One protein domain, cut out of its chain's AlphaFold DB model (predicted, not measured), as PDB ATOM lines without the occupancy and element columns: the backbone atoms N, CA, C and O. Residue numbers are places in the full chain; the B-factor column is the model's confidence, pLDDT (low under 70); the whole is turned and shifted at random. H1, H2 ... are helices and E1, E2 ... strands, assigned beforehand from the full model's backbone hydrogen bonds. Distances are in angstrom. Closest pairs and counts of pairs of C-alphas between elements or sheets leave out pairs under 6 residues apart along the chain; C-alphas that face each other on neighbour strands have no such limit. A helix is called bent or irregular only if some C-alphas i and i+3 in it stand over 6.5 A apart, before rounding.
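AT A GLANCE: This is residues 105 to 148 and 321 to 361 of the 520 residues of an uncharacterized protein of Echinostoma caproni (UniProt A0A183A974). A two-stranded parallel ribbon, E1 beside E2, runs lengthwise with three helices, H1 packed along E1 and H3 packed along E2. H2 packs along H3 and comes near H1, so that the ribbon, H3, H2 and H1 make a four-sided ring of lengthwise parts, loosest between H1 and H2. The printed part has 85 residues with three named helices and two named strands, in the order H1, H2, E1, H3, E2, and its class is mixed, helices and strands. It is compact, with a radius of gyration of the C-alphas of 12.4 A, and it spans 33 by 22 by 19 A, only just elongated.

HOW THE PARTS SIT: H1, residues 105 to 118, has 11 pairs of C-alphas within 8 A of E1, residues 321 to 328; the closest are those of Gln 110 and Met 325, 6.1 A apart. H2, residues 126 to 141, is close to H1 but not clearly touching, with the closest C-alphas, those of Leu 111 and Leu 136, 7.8 A apart. Their lines stand at a shallow tilt of 19 degrees, opposite ways. H3, residues 332 to 349, touches H2, with the closest C-alphas, those of Ser 128 and Thr 349, 5.2 A apart. These two helices run opposite ways at a shallow tilt of 15 degrees. E2, residues 353 to 360, is the parallel neighbour of E1, at 23 degrees between their directions. N 323 and O 354 are 2.8 A apart and N 356 and O 323 are 2.7 A apart, both within hydrogen-bond range. E1, H3 and E2 form a strand-helix-strand unit, two parallel neighbour strands with a helix between them in the chain, and its crossover is right-handed. The closest C-alphas of H3 and E2 are those of Glu 343 and Leu 355, 6.0 A apart. H1 is apart from H3 and from E2, and H2 is apart from E2. In H1 and H3 every O i to N i+4 pair is within hydrogen-bond range; in H2, 11 of 12 are.

IN THESE COORDINATES: H1 begins at C-alpha 105, (48.136, 10.132, 39.801), and is 20.3 A long. H2 is 23.7 A long and neither bent nor irregular, but only just: C-alphas 138 and 141 are 6.2 A apart. E1 is 23.1 A long and begins at C-alpha 321, (31.237, 29.058, 45.859). H3 is 25.6 A long. E2 is 22.4 A long and ends at C-alpha 360, (52.028, 24.726, 38.755).

THE WHOLE: The two C-alphas farthest apart are those of Ser 125 and Asp 148, at 36.0 A. Residues 149 to 320 are not printed, and C-alphas 148 and 321 are 24.8 A apart across this cut. Of the links that are printed whole, E1 to H3 and H3 to E2 are tight, and H1 to H2 is short. The mean pLDDT of the printed part is 75.1; residues 137 to 148, 330 to 332 and 360 to 361 are under 70.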
ATOM      1  N   LEU A 105      48.736  10.224  38.482       74.25
ATOM      2  CA  LEU A 105      48.136  10.132  39.801       74.25
ATOM      3  C   LEU A 105      47.708  11.505  40.338       74.25
ATOM      4  O   LEU A 105      46.600  11.643  40.847       74.25
ATOM      5  N   GLU A 106      48.532  12.544  40.187       73.88
ATOM      6  CA  GLU A 106      48.231  13.875  40.724       73.88
ATOM      7  C   GLU A 106      47.065  14.549  39.993       73.88
ATOM      8  O   GLU A 106      46.187  15.125  40.637       73.88
ATOM      9  N   ILE A 107      47.017  14.450  38.662       75.06
ATOM     10  CA  ILE A 107      45.914  15.009  37.862       75.06
ATOM     11  C   ILE A 107      44.596  14.331  38.237       75.06
ATOM     12  O   ILE A 107      43.591  15.006  38.461       75.06
ATOM     13  N   GLU A 108      44.596  13.002  38.335       76.69
ATOM     14  CA  GLU A 108      43.404  12.238  38.702       76.69
ATOM     15  C   GLU A 108      42.950  12.553  40.138       76.69
ATOM     16  O   GLU A 108      41.757  12.753  40.376       76.69
ATOM     17  N   VAL A 109      43.888  12.751  41.073       80.19
ATOM     18  CA  VAL A 109      43.583  13.248  42.426       80.19
ATOM     19  C   VAL A 109      42.958  14.650  42.390       80.19
ATOM     20  O   VAL A 109      41.994  14.901  43.115       80.19
ATOM     21  N   GLN A 110      43.463  15.573  41.561       81.25
ATOM     22  CA  GLN A 110      42.902  16.929  41.442       81.25
ATOM     23  C   GLN A 110      41.496  16.936  40.831       81.25
ATOM     24  O   GLN A 110      40.648  17.720  41.256       81.25
ATOM     25  N   LEU A 111      41.229  16.060  39.863       82.31
ATOM     26  CA  LEU A 111      39.913  15.916  39.248       82.31
ATOM     27  C   LEU A 111      38.879  15.329  40.227       82.31
ATOM     28  O   LEU A 111      37.797  15.896  40.363       82.31
ATOM     29  N   GLU A 112      39.222  14.266  40.965       82.25
ATOM     30  CA  GLU A 112      38.371  13.744  42.051       82.25
ATOM     31  C   GLU A 112      38.138  14.791  43.149       82.25
ATOM     32  O   GLU A 112      37.038  14.932  43.688       82.25
ATOM     33  N   ASN A 113      39.172  15.566  43.490       83.06
ATOM     34  CA  ASN A 113      39.037  16.655  44.450       83.06
ATOM     35  C   ASN A 113      38.066  17.735  43.952       83.06
ATOM     36  O   ASN A 113      37.278  18.261  44.737       83.06
ATOM     37  N   LEU A 114      38.107  18.078  42.665       83.56
ATOM     38  CA  LEU A 114      37.167  19.037  42.092       83.56
ATOM     39  C   LEU A 114      35.738  18.487  42.100       83.56
ATOM     40  O   LEU A 114      34.826  19.207  42.497       83.56
ATOM     41  N   HIS A 115      35.550  17.208  41.764       82.81
ATOM     42  CA  HIS A 115      34.242  16.560  41.844       82.81
ATOM     43  C   HIS A 115      33.677  16.582  43.274       82.81
ATOM     44  O   HIS A 115      32.529  16.965  43.495       82.81
ATOM     45  N   SER A 116      34.505  16.291  44.278       80.62
ATOM     46  CA  SER A 116      34.074  16.389  45.674       80.62
ATOM     47  C   SER A 116      33.688  17.806  46.093       80.62
ATOM     48  O   SER A 116      32.808  17.959  46.932       80.62
ATOM     49  N   GLN A 117      34.320  18.851  45.552       83.75
ATOM     50  CA  GLN A 117      33.925  20.229  45.862       83.75
ATOM     51  C   GLN A 117      32.555  20.584  45.263       83.75
ATOM     52  O   GLN A 117      31.880  21.482  45.777       83.75
ATOM     53  N   THR A 118      32.130  19.868  44.215       83.44
ATOM     54  CA  THR A 118      30.816  20.030  43.580       83.44
ATOM     55  C   THR A 118      29.696  19.226  44.235       83.44
ATOM     56  O   THR A 118      28.545  19.441  43.883       83.44
ATOM     57  N   SER A 119      29.981  18.362  45.218       80.31
ATOM     58  CA  SER A 119      28.961  17.481  45.819       80.31
ATOM     59  C   SER A 119      27.807  18.224  46.497       80.31
ATOM     60  O   SER A 119      26.704  17.702  46.585       80.31
ATOM     61  N   THR A 120      28.051  19.446  46.972       80.94
ATOM     62  CA  THR A 120      27.036  20.294  47.617       80.94
ATOM     63  C   THR A 120      26.362  21.258  46.638       80.94
ATOM     64  O   THR A 120      25.710  22.201  47.077       80.94
ATOM     65  N   LEU A 121      26.621  21.132  45.333       83.56
ATOM     66  CA  LEU A 121      26.094  22.021  44.304       83.56
ATOM     67  C   LEU A 121      25.074  21.278  43.447       83.56
ATOM     68  O   LEU A 121      25.345  20.184  42.958       83.56
ATOM     69  N   SER A 122      23.941  21.922  43.193       82.44
ATOM     70  CA  SER A 122      22.971  21.437  42.215       82.44
ATOM     71  C   SER A 122      23.425  21.825  40.811       82.44
ATOM     72  O   SER A 122      23.627  23.008  40.519       82.44
ATOM     73  N   ALA A 123      23.616  20.827  39.950       81.69
ATOM     74  CA  ALA A 123      23.854  21.059  38.533       81.69
ATOM     75  C   ALA A 123      22.568  21.525  37.836       81.69
ATOM     76  O   ALA A 123      21.470  21.140  38.235       81.69
ATOM     77  N   VAL A 124      22.710  22.310  36.767       83.19
ATOM     78  CA  VAL A 124      21.571  22.785  35.956       83.19
ATOM     79  C   VAL A 124      20.831  21.625  35.287       83.19
ATOM     80  O   VAL A 124      19.608  21.628  35.228       83.19
ATOM     81  N   SER A 125      21.563  20.627  34.786       82.12
ATOM     82  CA  SER A 125      20.977  19.412  34.208       82.12
ATOM     83  C   SER A 125      21.961  18.238  34.206       82.12
ATOM     84  O   SER A 125      23.179  18.420  34.366       82.12
ATOM     85  N   LYS A 126      21.456  17.022  33.971       78.00
ATOM     86  CA  LYS A 126      22.295  15.826  33.820       78.00
ATOM     87  C   LYS A 126      23.184  15.920  32.575       78.00
ATOM     88  O   LYS A 126      24.383  15.673  32.676       78.00
ATOM     89  N   GLU A 127      22.659  16.419  31.453       77.00
ATOM     90  CA  GLU A 127      23.430  16.626  30.216       77.00
ATOM     91  C   GLU A 127      24.569  17.629  30.427       77.00
ATOM     92  O   GLU A 127      25.687  17.419  29.957       77.00
ATOM     93  N   SER A 128      24.325  18.708  31.183       75.88
ATOM     94  CA  SER A 128      25.362  19.694  31.513       75.88
ATOM     95  C   SER A 128      26.473  19.100  32.385       75.88
ATOM     96  O   SER A 128      27.637  19.497  32.280       75.88
ATOM     97  N   THR A 129      26.129  18.123  33.225       76.50
ATOM     98  CA  THR A 129      27.076  17.396  34.075       76.50
ATOM     99  C   THR A 129      27.914  16.431  33.242       76.50
ATOM    100  O   THR A 129      29.133  16.376  33.402       76.50
ATOM    101  N   ASP A 130      27.297  15.720  32.302       75.44
ATOM    102  CA  ASP A 130      27.996  14.779  31.430       75.44
ATOM    103  C   ASP A 130      28.866  15.501  30.389       75.44
ATOM    104  O   ASP A 130      30.006  15.101  30.149       75.44
ATOM    105  N   ALA A 131      28.425  16.653  29.875       74.94
ATOM    106  CA  ALA A 131      29.249  17.535  29.048       74.94
ATOM    107  C   ALA A 131      30.461  18.094  29.815       74.94
ATOM    108  O   ALA A 131      31.563  18.209  29.259       74.94
ATOM    109  N   LEU A 132      30.292  18.417  31.103       79.69
ATOM    110  CA  LEU A 132      31.398  18.822  31.966       79.69
ATOM    111  C   LEU A 132      32.378  17.666  32.190       79.69
ATOM    112  O   LEU A 132      33.583  17.861  32.021       79.69
ATOM    113  N   LYS A 133      31.884  16.458  32.491       76.25
ATOM    114  CA  LYS A 133      32.712  15.246  32.604       76.25
ATOM    115  C   LYS A 133      33.479  14.972  31.311       76.25
ATOM    116  O   LYS A 133      34.691  14.781  31.364       76.25
ATOM    117  N   ALA A 134      32.825  15.054  30.154       73.12
ATOM    118  CA  ALA A 134      33.461  14.900  28.849       73.12
ATOM    119  C   ALA A 134      34.513  15.991  28.589       73.12
ATOM    120  O   ALA A 134      35.563  15.719  28.012       73.12
ATOM    121  N   THR A 135      34.283  17.224  29.049       76.00
ATOM    122  CA  THR A 135      35.265  18.315  28.953       76.00
ATOM    123  C   THR A 135      36.474  18.054  29.851       76.00
ATOM    124  O   THR A 135      37.611  18.231  29.414       76.00
ATOM    125  N   LEU A 136      36.262  17.594  31.085       74.06
ATOM    126  CA  LEU A 136      37.334  17.187  31.996       74.06
ATOM    127  C   LEU A 136      38.140  16.015  31.409       74.06
ATOM    128  O   LEU A 136      39.368  16.059  31.403       74.06
ATOM    129  N   GLN A 137      37.459  15.026  30.822       68.75
ATOM    130  CA  GLN A 137      38.076  13.894  30.127       68.75
ATOM    131  C   GLN A 137      38.822  14.314  28.852       68.75
ATOM    132  O   GLN A 137      39.927  13.844  28.619       68.75
ATOM    133  N   ARG A 138      38.304  15.244  28.041       65.25
ATOM    134  CA  ARG A 138      39.021  15.754  26.855       65.25
ATOM    135  C   ARG A 138      40.299  16.494  27.221       65.25
ATOM    136  O   ARG A 138      41.290  16.411  26.504       65.25
ATOM    137  N   ASN A 139      40.282  17.233  28.329       60.78
ATOM    138  CA  ASN A 139      41.459  17.963  28.799       60.78
ATOM    139  C   ASN A 139      42.439  17.069  29.588       60.78
ATOM    140  O   ASN A 139      43.532  17.528  29.925       60.78
ATOM    141  N   ARG A 140      42.088  15.790  29.798       55.88
ATOM    142  CA  ARG A 140      42.934  14.735  30.380       55.88
ATOM    143  C   ARG A 140      44.133  14.385  29.497       55.88
ATOM    144  O   ARG A 140      45.182  14.027  30.018       55.88
ATOM    145  N   SER A 141      43.992  14.550  28.180       43.59
ATOM    146  CA  SER A 141      44.994  14.191  27.162       43.59
ATOM    147  C   SER A 141      45.855  15.370  26.720       43.59
ATOM    148  O   SER A 141      46.255  15.473  25.564       43.59
ATOM    149  N   SER A 142      46.140  16.293  27.632       38.88
ATOM    150  CA  SER A 142      47.247  17.208  27.411       38.88
ATOM    151  C   SER A 142      48.338  16.854  28.406       38.88
ATOM    152  O   SER A 142      48.114  16.764  29.611       38.88
ATOM    153  N   ASP A 143      49.547  16.703  27.896       35.53
ATOM    154  CA  ASP A 143      50.731  16.222  28.597       35.53
ATOM    155  C   ASP A 143      51.361  17.259  29.563       35.53
ATOM    156  O   ASP A 143      51.658  18.379  29.163       35.53
ATOM    157  N   ARG A 144      51.500  16.894  30.843       41.59
ATOM    158  CA  ARG A 144      52.762  16.619  31.571       41.59
ATOM    159  C   ARG A 144      53.638  17.642  32.399       41.59
ATOM    160  O   ARG A 144      54.799  17.809  32.060       41.59
ATOM    161  N   SER A 145      53.200  18.153  33.577       36.91
ATOM    162  CA  SER A 145      53.874  18.021  34.928       36.91
ATOM    163  C   SER A 145      53.997  19.056  36.076       36.91
ATOM    164  O   SER A 145      54.211  20.233  35.840       36.91
ATOM    165  N   SER A 146      53.802  18.577  37.336       33.81
ATOM    166  CA  SER A 146      53.324  19.273  38.572       33.81
ATOM    167  C   SER A 146      54.322  19.981  39.521       33.81
ATOM    168  O   SER A 146      55.486  19.632  39.577       33.81
ATOM    169  N   SER A 147      53.907  20.945  40.355       25.66
ATOM    170  CA  SER A 147      54.834  21.693  41.238       25.66
ATOM    171  C   SER A 147      54.322  21.991  42.653       25.66
ATOM    172  O   SER A 147      53.121  22.141  42.884       25.66
ATOM    173  N   ASP A 148      55.288  22.143  43.567       26.44
ATOM    174  CA  ASP A 148      55.166  22.631  44.945       26.44
ATOM    175  C   ASP A 148      55.916  23.965  45.111       26.44
ATOM    176  O   ASP A 148      56.920  24.206  44.437       26.44
ATOM    177  N   LYS A 321      30.276  29.973  45.230       87.62
ATOM    178  CA  LYS A 321      31.237  29.058  45.859       87.62
ATOM    179  C   LYS A 321      32.496  28.966  44.992       87.62
ATOM    180  O   LYS A 321      32.424  28.501  43.854       87.62
ATOM    181  N   ASP A 322      33.646  29.387  45.512       88.69
ATOM    182  CA  ASP A 322      34.921  29.195  44.815       88.69
ATOM    183  C   ASP A 322      35.327  27.708  44.856       88.69
ATOM    184  O   ASP A 322      35.343  27.070  45.911       88.69
ATOM    185  N   LEU A 323      35.658  27.159  43.688       87.00
ATOM    186  CA  LEU A 323      36.155  25.798  43.495       87.00
ATOM    187  C   LEU A 323      37.605  25.869  43.042       87.00
ATOM    188  O   LEU A 323      37.912  26.595  42.101       87.00
ATOM    189  N   TYR A 324      38.490  25.089  43.648       84.25
ATOM    190  CA  TYR A 324      39.921  25.153  43.365       84.25
ATOM    191  C   TYR A 324      40.416  23.879  42.692       84.25
ATOM    192  O   TYR A 324      40.134  22.764  43.139       84.25
ATOM    193  N   MET A 325      41.211  24.051  41.639       83.31
ATOM    194  CA  MET A 325      41.904  22.961  40.960       83.31
ATOM    195  C   MET A 325      43.304  23.409  40.556       83.31
ATOM    196  O   MET A 325      43.494  24.498  40.009       83.31
ATOM    197  N   ARG A 326      44.284  22.537  40.800       78.75
ATOM    198  CA  ARG A 326      45.658  22.730  40.333       78.75
ATOM    199  C   ARG A 326      45.906  21.935  39.063       78.75
ATOM    200  O   ARG A 326      45.492  20.783  38.971       78.75
ATOM    201  N   LEU A 327      46.594  22.548  38.107       76.38
ATOM    202  CA  LEU A 327      47.008  21.922  36.855       76.38
ATOM    203  C   LEU A 327      48.459  22.290  36.540       76.38
ATOM    204  O   LEU A 327      48.878  23.401  36.849       76.38
ATOM    205  N   PRO A 328      49.226  21.411  35.886       71.06
ATOM    206  CA  PRO A 328      50.570  21.758  35.449       71.06
ATOM    207  C   PRO A 328      50.537  22.883  34.408       71.06
ATOM    208  O   PRO A 328      49.733  22.850  33.466       71.06
ATOM    209  N   TYR A 329      51.407  23.882  34.572       71.44
ATOM    210  CA  TYR A 329      51.635  24.897  33.552       71.44
ATOM    211  C   TYR A 329      52.324  24.256  32.357       71.44
ATOM    212  O   TYR A 329      53.273  23.484  32.494       71.44
ATOM    213  N   LYS A 330      51.807  24.572  31.179       66.62
ATOM    214  CA  LYS A 330      52.382  24.151  29.910       66.62
ATOM    215  C   LYS A 330      52.734  25.432  29.196       66.62
ATOM    216  O   LYS A 330      53.418  26.274  29.730       66.62
ATOM    217  N   GLU A 331      52.180  25.642  28.026       67.81
ATOM    218  CA  GLU A 331      52.389  26.873  27.289       67.81
ATOM    219  C   GLU A 331      51.197  27.803  27.498       67.81
ATOM    220  O   GLU A 331      50.061  27.339  27.639       67.81
ATOM    221  N   GLU A 332      51.443  29.109  27.418       69.44
ATOM    222  CA  GLU A 332      50.424  30.147  27.596       69.44
ATOM    223  C   GLU A 332      49.154  29.866  26.777       69.44
ATOM    224  O   GLU A 332      48.054  29.875  27.325       69.44
ATOM    225  N   HIS A 333      49.285  29.524  25.489       71.00
ATOM    226  CA  HIS A 333      48.134  29.249  24.622       71.00
ATOM    227  C   HIS A 333      47.327  28.015  25.066       71.00
ATOM    228  O   HIS A 333      46.095  28.034  25.063       71.00
ATOM    229  N   LYS A 334      48.005  26.933  25.470       73.12
ATOM    230  CA  LYS A 334      47.350  25.695  25.924       73.12
ATOM    231  C   LYS A 334      46.674  25.900  27.274       73.12
ATOM    232  O   LYS A 334      45.521  25.510  27.436       73.12
ATOM    233  N   SER A 335      47.364  26.536  28.219       74.75
ATOM    234  CA  SER A 335      46.816  26.859  29.535       74.75
ATOM    235  C   SER A 335      45.616  27.796  29.420       74.75
ATOM    236  O   SER A 335      44.582  27.525  30.021       74.75
ATOM    237  N   GLU A 336      45.684  28.825  28.575       76.94
ATOM    238  CA  GLU A 336      44.563  29.735  28.324       76.94
ATOM    239  C   GLU A 336      43.354  29.023  27.705       76.94
ATOM    240  O   GLU A 336      42.208  29.264  28.096       76.94
ATOM    241  N   LEU A 337      43.587  28.105  26.764       81.00
ATOM    242  CA  LEU A 337      42.524  27.295  26.175       81.00
ATOM    243  C   LEU A 337      41.845  26.405  27.225       81.00
ATOM    244  O   LEU A 337      40.615  26.310  27.238       81.00
ATOM    245  N   ILE A 338      42.631  25.784  28.111       81.00
ATOM    246  CA  ILE A 338      42.129  24.967  29.224       81.00
ATOM    247  C   ILE A 338      41.287  25.823  30.172       81.00
ATOM    248  O   ILE A 338      40.156  25.436  30.466       81.00
ATOM    249  N   ILE A 339      41.783  27.002  30.577       82.69
ATOM    250  CA  ILE A 339      41.037  27.948  31.422       82.69
ATOM    251  C   ILE A 339      39.680  28.241  30.797       82.69
ATOM    252  O   ILE A 339      38.645  27.962  31.395       82.69
ATOM    253  N   ARG A 340      39.667  28.720  29.549       84.25
ATOM    254  CA  ARG A 340      38.429  29.134  28.883       84.25
ATOM    255  C   ARG A 340      37.433  28.000  28.699       84.25
ATOM    256  O   ARG A 340      36.233  28.264  28.700       84.25
ATOM    257  N   ARG A 341      37.903  26.776  28.442       86.00
ATOM    258  CA  ARG A 341      37.039  25.598  28.271       86.00
ATOM    259  C   ARG A 341      36.430  25.175  29.600       86.00
ATOM    260  O   ARG A 341      35.220  24.983  29.664       86.00
ATOM    261  N   LEU A 342      37.252  25.064  30.641       86.31
ATOM    262  CA  LEU A 342      36.802  24.639  31.961       86.31
ATOM    263  C   LEU A 342      35.910  25.693  32.614       86.31
ATOM    264  O   LEU A 342      34.818  25.351  33.045       86.31
ATOM    265  N   GLU A 343      36.298  26.969  32.615       86.75
ATOM    266  CA  GLU A 343      35.469  28.045  33.175       86.75
ATOM    267  C   GLU A 343      34.100  28.123  32.492       86.75
ATOM    268  O   GLU A 343      33.086  28.227  33.178       86.75
ATOM    269  N   ARG A 344      34.038  28.005  31.156       87.25
ATOM    270  CA  ARG A 344      32.757  27.985  30.429       87.25
ATOM    271  C   ARG A 344      31.913  26.762  30.759       87.25
ATOM    272  O   ARG A 344      30.706  26.904  30.920       87.25
ATOM    273  N   ALA A 345      32.520  25.580  30.835       85.62
ATOM    274  CA  ALA A 345      31.796  24.366  31.193       85.62
ATOM    275  C   ALA A 345      31.240  24.471  32.622       85.62
ATOM    276  O   ALA A 345      30.048  24.280  32.828       85.62
ATOM    277  N   PHE A 346      32.061  24.895  33.585       87.19
ATOM    278  CA  PHE A 346      31.637  25.084  34.973       87.19
ATOM    279  C   PHE A 346      30.570  26.162  35.132       87.19
ATOM    280  O   PHE A 346      29.615  25.942  35.863       87.19
ATOM    281  N   ALA A 347      30.687  27.294  34.438       87.00
ATOM    282  CA  ALA A 347      29.678  28.348  34.501       87.00
ATOM    283  C   ALA A 347      28.308  27.884  33.976       87.00
ATOM    284  O   ALA A 347      27.286  28.359  34.464       87.00
ATOM    285  N   ARG A 348      28.286  26.957  33.006       87.25
ATOM    286  CA  ARG A 348      27.056  26.349  32.474       87.25
ATOM    287  C   ARG A 348      26.471  25.295  33.411       87.25
ATOM    288  O   ARG A 348      25.262  25.250  33.574       87.25
ATOM    289  N   THR A 349      27.313  24.452  34.008       86.38
ATOM    290  CA  THR A 349      26.859  23.344  34.863       86.38
ATOM    291  C   THR A 349      26.515  23.809  36.276       86.38
ATOM    292  O   THR A 349      25.510  23.380  36.830       86.38
ATOM    293  N   PHE A 350      27.321  24.704  36.854       88.56
ATOM    294  CA  PHE A 350      27.198  25.191  38.230       88.56
ATOM    295  C   PHE A 350      27.228  26.732  38.283       88.56
ATOM    296  O   PHE A 350      28.245  27.321  38.661       88.56
ATOM    297  N   PRO A 351      26.117  27.422  37.960       86.31
ATOM    298  CA  PRO A 351      26.050  28.888  37.972       86.31
ATOM    299  C   PRO A 351      26.395  29.516  39.331       86.31
ATOM    300  O   PRO A 351      26.965  30.614  39.380       86.31
ATOM    301  N   ALA A 352      26.090  28.790  40.413       86.38
ATOM    302  CA  ALA A 352      26.363  29.146  41.805       86.38
ATOM    303  C   ALA A 352      27.837  28.975  42.223       86.38
ATOM    304  O   ALA A 352      28.186  29.241  43.372       86.38
ATOM    305  N   ALA A 353      28.715  28.534  41.318       87.94
ATOM    306  CA  ALA A 353      30.119  28.298  41.612       87.94
ATOM    307  C   ALA A 353      31.058  29.017  40.643       87.94
ATOM    308  O   ALA A 353      30.698  29.389  39.524       87.94
ATOM    309  N   ARG A 354      32.295  29.222  41.097       87.94
ATOM    310  CA  ARG A 354      33.368  29.831  40.316       87.94
ATOM    311  C   ARG A 354      34.604  28.948  40.365       87.94
ATOM    312  O   ARG A 354      35.194  28.761  41.422       87.94
ATOM    313  N   LEU A 355      35.023  28.436  39.212       87.75
ATOM    314  CA  LEU A 355      36.267  27.680  39.112       87.75
ATOM    315  C   LEU A 355      37.481  28.620  39.181       87.75
ATOM    316  O   LEU A 355      37.561  29.611  38.458       87.75
ATOM    317  N   ARG A 356      38.442  28.275  40.034       84.94
ATOM    318  CA  ARG A 356      39.744  28.914  40.203       84.94
ATOM    319  C   ARG A 356      40.824  27.903  39.842       84.94
ATOM    320  O   ARG A 356      41.070  26.939  40.569       84.94
ATOM    321  N   LEU A 357      41.461  28.130  38.698       82.19
ATOM    322  CA  LEU A 357      42.567  27.306  38.226       82.19
ATOM    323  C   LEU A 357      43.896  27.901  38.669       82.19
ATOM    324  O   LEU A 357      44.184  29.068  38.408       82.19
ATOM    325  N   GLN A 358      44.716  27.073  39.302       79.19
ATOM    326  CA  GLN A 358      46.085  27.411  39.655       79.19
ATOM    327  C   GLN A 358      47.042  26.570  38.815       79.19
ATOM    328  O   GLN A 358      46.957  25.342  38.812       79.19
ATOM    329  N   PHE A 359      47.965  27.237  38.125       75.06
ATOM    330  CA  PHE A 359      48.984  26.561  37.334       75.06
ATOM    331  C   PHE A 359      50.267  26.353  38.133       75.06
ATOM    332  O   PHE A 359      50.741  27.266  38.809       75.06
ATOM    333  N   THR A 360      50.815  25.148  38.054       67.81
ATOM    334  CA  THR A 360      52.028  24.726  38.755       67.81
ATOM    335  C   THR A 360      53.154  24.495  37.749       67.81
ATOM    336  O   THR A 360      53.009  23.698  36.829       67.81
ATOM    337  N   SER A 361      54.273  25.210  37.886       61.53
ATOM    338  CA  SER A 361      55.416  25.122  36.961       61.53
ATOM    339  C   SER A 361      56.577  24.393  37.638       61.53
ATOM    340  O   SER A 361      56.958  24.755  38.752       61.53
TER     341      SER A 361